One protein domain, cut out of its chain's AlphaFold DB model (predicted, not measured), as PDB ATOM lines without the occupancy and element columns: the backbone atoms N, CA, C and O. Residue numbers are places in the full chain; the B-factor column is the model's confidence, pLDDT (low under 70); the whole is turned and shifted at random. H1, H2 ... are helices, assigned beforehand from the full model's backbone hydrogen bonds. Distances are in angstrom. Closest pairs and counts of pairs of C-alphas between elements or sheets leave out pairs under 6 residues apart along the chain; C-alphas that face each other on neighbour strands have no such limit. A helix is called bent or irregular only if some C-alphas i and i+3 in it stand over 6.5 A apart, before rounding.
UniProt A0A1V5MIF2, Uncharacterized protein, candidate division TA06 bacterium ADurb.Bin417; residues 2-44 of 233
ATOM      1  N   SER A   2       7.979  65.052 104.107       59.31
ATOM      2  CA  SER A   2       8.942  65.911 104.812       59.31
ATOM      3  C   SER A   2      10.345  65.290 104.770       59.31
ATOM      4  O   SER A   2      10.494  64.065 104.833       59.31
ATOM      5  N   LYS A   3      11.394  66.121 104.670       56.62
ATOM      6  CA  LYS A   3      12.802  65.668 104.639       56.62
ATOM      7  C   LYS A   3      13.164  64.775 105.838       56.62
ATOM      8  O   LYS A   3      14.007  63.890 105.720       56.62
ATOM      9  N   THR A   4      12.498  64.971 106.973       65.44
ATOM     10  CA  THR A   4      12.641  64.186 108.205       65.44
ATOM     11  C   THR A   4      12.123  62.753 108.064       65.44
ATOM     12  O   THR A   4      12.813  61.824 108.472       65.44
ATOM     13  N   ALA A   5      10.965  62.551 107.427       64.44
ATOM     14  CA  ALA A   5      10.396  61.217 107.208       64.44
ATOM     15  C   ALA A   5      11.173  60.396 106.162       64.44
ATOM     16  O   ALA A   5      11.187  59.169 106.211       64.44
ATOM     17  N   PHE A   6      11.829  61.064 105.210       67.88
ATOM     18  CA  PHE A   6      12.725  60.400 104.262       67.88
ATOM     19  C   PHE A   6      14.016  59.930 104.953       67.88
ATOM     20  O   PHE A   6      14.389  58.769 104.823       67.88
ATOM     21  N   ARG A   7      14.639  60.792 105.775       68.06
ATOM     22  CA  ARG A   7      15.849  60.453 106.547       68.06
ATOM     23  C   ARG A   7      15.642  59.278 107.506       68.06
ATOM     24  O   ARG A   7      16.493  58.397 107.557       68.06
ATOM     25  N   SER A   8      14.522  59.232 108.231       74.19
ATOM     26  CA  SER A   8      14.243  58.126 109.161       74.19
ATOM     27  C   SER A   8      14.062  56.785 108.443       74.19
ATOM     28  O   SER A   8      14.567  55.766 108.907       74.19
ATOM     29  N   ARG A   9      13.418  56.787 107.268       81.81
ATOM     30  CA  ARG A   9      13.264  55.592 106.423       81.81
ATOM     31  C   ARG A   9      14.596  55.107 105.854       81.81
ATOM     32  O   ARG A   9      14.836  53.906 105.849       81.81
ATOM     33  N   SER A  10      15.474  56.016 105.430       79.25
ATOM     34  CA  SER A  10      16.818  55.656 104.961       79.25
ATOM     35  C   SER A  10      17.668  55.034 106.071       79.25
ATOM     36  O   SER A  10      18.324  54.027 105.834       79.25
ATOM     37  N   ILE A  11      17.616  55.578 107.292       84.94
ATOM     38  CA  ILE A  11      18.338  55.018 108.447       84.94
ATOM     39  C   ILE A  11      17.810  53.619 108.788       84.94
ATOM     40  O   ILE A  11      18.598  52.691 108.949       84.94
ATOM     41  N   ALA A  12      16.487  53.442 108.834       88.56
ATOM     42  CA  ALA A  12      15.879  52.140 109.099       88.56
ATOM     43  C   ALA A  12      16.245  51.095 108.029       88.56
ATOM     44  O   ALA A  12      16.548  49.955 108.370       88.56
ATOM     45  N   ALA A  13      16.280  51.484 106.750       88.19
ATOM     46  CA  ALA A  13      16.692  50.603 105.659       88.19
ATOM     47  C   ALA A  13      18.171  50.190 105.757       88.19
ATOM     48  O   ALA A  13      18.494  49.032 105.509       88.19
ATOM     49  N   ILE A  14      19.057  51.107 106.163       88.00
ATOM     50  CA  ILE A  14      20.478  50.804 106.394       88.00
ATOM     51  C   ILE A  14      20.631  49.817 107.557       88.00
ATOM     52  O   ILE A  14      21.331  48.820 107.419       88.00
ATOM     53  N   ILE A  15      19.944  50.050 108.681       88.69
ATOM     54  CA  ILE A  15      19.980  49.141 109.839       88.69
ATOM     55  C   ILE A  15      19.464  47.751 109.448       88.69
ATOM     56  O   ILE A  15      20.092  46.747 109.775       88.69
ATOM     57  N   LEU A  16      18.357  47.688 108.707       91.81
ATOM     58  CA  LEU A  16      17.792  46.429 108.227       91.81
ATOM     59  C   LEU A  16      18.763  45.691 107.295       91.81
ATOM     60  O   LEU A  16      18.930  44.482 107.422       91.81
ATOM     61  N   LEU A  17      19.447  46.415 106.406       89.81
ATOM     62  CA  LEU A  17      20.486  45.853 105.546       89.81
ATOM     63  C   LEU A  17      21.635  45.252 106.372       89.81
ATOM     64  O   LEU A  17      22.043  44.126 106.099       89.81
ATOM     65  N   PHE A  18      22.121  45.947 107.406       87.25
ATOM     66  CA  PHE A  18      23.164  45.420 108.299       87.25
ATOM     67  C   PHE A  18      22.712  44.166 109.060       87.25
ATOM     68  O   PHE A  18      23.484  43.216 109.175       87.25
ATOM     69  N   LEU A  19      21.458  44.120 109.522       90.06
ATOM     70  CA  LEU A  19      20.901  42.937 110.189       90.06
ATOM     71  C   LEU A  19      20.806  41.732 109.243       90.06
ATOM     72  O   LEU A  19      21.146  40.620 109.639       90.06
ATOM     73  N   ILE A  20      20.399  41.951 107.988       90.69
ATOM     74  CA  ILE A  20      20.320  40.899 106.960       90.69
ATOM     75  C   ILE A  20      21.718  40.389 106.576       90.69
ATOM     76  O   ILE A  20      21.880  39.206 106.282       90.69
ATOM     77  N   LEU A  21      22.731  41.258 106.586       87.50
ATOM     78  CA  LEU A  21      24.107  40.900 106.231       87.50
ATOM     79  C   LEU A  21      24.896  40.246 107.380       87.50
ATOM     80  O   LEU A  21      25.892  39.577 107.106       87.50
ATOM     81  N   SER A  22      24.458  40.374 108.638       89.00
ATOM     82  CA  SER A  22      25.159  39.822 109.813       89.00
ATOM     83  C   SER A  22      25.488  38.321 109.708       89.00
ATOM     84  O   SER A  22      26.643  37.963 109.934       89.00
ATOM     85  N   PRO A  23      24.563  37.426 109.299       88.69
ATOM     86  CA  PRO A  23      24.863  35.993 109.204       88.69
ATOM     87  C   PRO A  23      25.875  35.676 108.095       88.69
ATOM     88  O   PRO A  23      26.669  34.738 108.199       88.69
ATOM     89  N   LEU A  24      25.864  36.472 107.021       84.94
ATOM     90  CA  LEU A  24      26.848  36.371 105.948       84.94
ATOM     91  C   LEU A  24      28.238  36.735 106.484       84.94
ATOM     92  O   LEU A  24      29.213  36.050 106.174       84.94
ATOM     93  N   GLN A  25      28.321  37.766 107.324       79.88
ATOM     94  CA  GLN A  25      29.564  38.217 107.939       79.88
ATOM     95  C   GLN A  25      30.164  37.159 108.872       79.88
ATOM     96  O   GLN A  25      31.346  36.847 108.734       79.88
ATOM     97  N   ASP A  26      29.345  36.503 109.696       84.25
ATOM     98  CA  ASP A  26      29.791  35.388 110.545       84.25
ATOM     99  C   ASP A  26      30.352  34.221 109.717       84.25
ATOM    100  O   ASP A  26      31.380  33.623 110.057       84.25
ATOM    101  N   SER A  27      29.711  33.908 108.583       81.25
ATOM    102  CA  SER A  27      30.178  32.858 107.668       81.25
ATOM    103  C   SER A  27      31.520  33.208 107.009       81.25
ATOM    104  O   SER A  27      32.403  32.350 106.899       81.25
ATOM    105  N   ILE A  28      31.705  34.479 106.637       80.50
ATOM    106  CA  ILE A  28      32.943  35.008 106.059       80.50
ATOM    107  C   ILE A  28      34.059  34.991 107.106       80.50
ATOM    108  O   ILE A  28      35.179  34.586 106.792       80.50
ATOM    109  N   ASP A  29      33.772  35.367 108.351       80.06
ATOM    110  CA  ASP A  29      34.753  35.386 109.437       80.06
ATOM    111  C   ASP A  29      35.215  33.972 109.812       80.06
ATOM    112  O   ASP A  29      36.415  33.721 109.970       80.06
ATOM    113  N   LEU A  30      34.296  33.004 109.847       81.38
ATOM    114  CA  LEU A  30      34.627  31.585 110.000       81.38
ATOM    115  C   LEU A  30      35.515  31.074 108.860       81.38
ATOM    116  O   LEU A  30      36.505  30.380 109.111       81.38
ATOM    117  N   GLN A  31      35.203  31.428 107.611       78.12
ATOM    118  CA  GLN A  31      36.032  31.075 106.455       78.12
ATOM    119  C   GLN A  31      37.418  31.730 106.520       78.12
ATOM    120  O   GLN A  31      38.422  31.050 106.301       78.12
ATOM    121  N   ARG A  32      37.508  33.017 106.881       72.88
ATOM    122  CA  ARG A  32      38.780  33.740 107.065       72.88
ATOM    123  C   ARG A  32      39.657  33.068 108.116       72.88
ATOM    124  O   ARG A  32      40.841  32.840 107.858       72.88
ATOM    125  N   ARG A  33      39.082  32.687 109.260       77.56
ATOM    126  CA  ARG A  33      39.800  31.958 110.320       77.56
ATOM    127  C   ARG A  33      40.273  30.583 109.845       77.56
ATOM    128  O   ARG A  33      41.444  30.261 110.021       77.56
ATOM    129  N   ARG A  34      39.413  29.805 109.172       76.12
ATOM    130  CA  ARG A  34      39.771  28.479 108.618       76.12
ATOM    131  C   ARG A  34      40.882  28.541 107.571       76.12
ATOM    132  O   ARG A  34      41.734  27.663 107.540       76.12
ATOM    133  N   MET A  35      40.905  29.582 106.740       74.81
ATOM    134  CA  MET A  35      41.958  29.790 105.738       74.81
ATOM    135  C   MET A  35      43.265  30.350 106.327       74.81
ATOM    136  O   MET A  35      44.232  30.551 105.587       74.81
ATOM    137  N   GLY A  36      43.309  30.629 107.636       79.75
ATOM    138  CA  GLY A  36      44.444  31.294 108.277       79.75
ATOM    139  C   GLY A  36      44.696  32.688 107.702       79.75
ATOM    140  O   GLY A  36      45.846  33.119 107.615       79.75
ATOM    141  N   PHE A  37      43.634  33.368 107.258       75.75
ATOM    142  CA  PHE A  37      43.713  34.629 106.528       75.75
ATOM    143  C   PHE A  37      44.473  35.698 107.311       75.75
ATOM    144  O   PHE A  37      45.348  36.330 106.741       75.75
ATOM    145  N   GLU A  38      44.221  35.841 108.615       70.38
ATOM    146  CA  GLU A  38      44.925  36.804 109.477       70.38
ATOM    147  C   GLU A  38      46.442  36.581 109.477       70.38
ATOM    148  O   GLU A  38      47.212  37.521 109.297       70.38
ATOM    149  N   ARG A  39      46.882  35.321 109.586       72.88
ATOM    150  CA  ARG A  39      48.307  34.976 109.541       72.88
ATOM    151  C   ARG A  39      48.894  35.243 108.154       72.88
ATOM    152  O   ARG A  39      49.983  35.790 108.062       72.88
ATOM    153  N   ARG A  40      48.179  34.906 107.074       72.38
ATOM    154  CA  ARG A  40      48.619  35.222 105.701       72.38
ATOM    155  C   ARG A  40      48.696  36.728 105.459       72.38
ATOM    156  O   ARG A  40      49.639  37.178 104.829       72.38
ATOM    157  N   LEU A  41      47.742  37.490 105.982       74.19
ATOM    158  CA  LEU A  41      47.660  38.940 105.856       74.19
ATOM    159  C   LEU A  41      48.820  39.640 106.574       74.19
ATOM    160  O   LEU A  41      49.410  40.550 106.009       74.19
ATOM    161  N   MET A  42      49.192  39.183 107.775       75.81
ATOM    162  CA  MET A  42      50.365  39.696 108.502       75.81
ATOM    163  C   MET A  42      51.695  39.388 107.799       75.81
ATOM    164  O   MET A  42      52.674  40.095 108.004       75.81
ATOM    165  N   LEU A  43      51.736  38.326 106.990       80.44
ATOM    166  CA  LEU A  43      52.918  37.914 106.228       80.44
ATOM    167  C   LEU A  43      52.983  38.553 104.831       80.44
ATOM    168  O   LEU A  43      54.004  38.443 104.154       80.44
ATOM    169  N   MET A  44      51.906  39.198 104.377       81.12
ATOM    170  CA  MET A  44      51.902  39.931 103.116       81.12
ATOM    171  C   MET A  44      52.721  41.221 103.246       81.12
ATOM    172  O   MET A  44      52.729  41.844 104.310       81.12
TER     173      MET A  44
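Overview. This is residues 2 to 44 of the 233 residues of an uncharacterized protein of candidate division TA06 bacterium ADurb.Bin417 (UniProt A0A1V5MIF2). Picture one long helix, H1, bent into two arms that make a wide, open V, with a short helix, H2, turning off at the far end; no part folds back over another. The printed part has 43 residues with two named helices, H1 then H2, and no named strand: all helix. It is an extended rod with a radius of gyration of the C-alphas of 17.1 A, spanning 52 by 21 by 5 A.

Along the chain. Find C-alpha 3 at (12.802, 65.668, 104.639), where H1, residues 3 to 34, begins. By its hydrogen bonds it was assigned as one helix, but it is bent: C-alphas 20 and 23 are 7.1 A apart. Arm H1a, residues 3 to 20, is 26.0 A long; arm H1b, residues 23 to 34, is 16.7 A. H2, residues 37 to 43, is 9.8 A long and ends at C-alpha 43, (52.918, 37.914, 106.228).

Arrangement. The arms stand at a steep tilt of 42 degrees. H1b and H2 are close but not clearly touching, with the closest C-alphas, those of Arg 32 and Glu 38, 7.3 A apart; they run the same way at a steep tilt of 49 degrees. H1a and H2 are apart. In H1a, H1b and H2 every O i to N i+4 pair is within hydrogen-bond range.

Size, cuts and confidence. The two C-alphas farthest apart, Ser 2 and Leu 43, are 52.2 A apart. The printed part has no cut, and the link from H1 to H2 is tight. Look for pLDDT under 70 at residues 2 to 7.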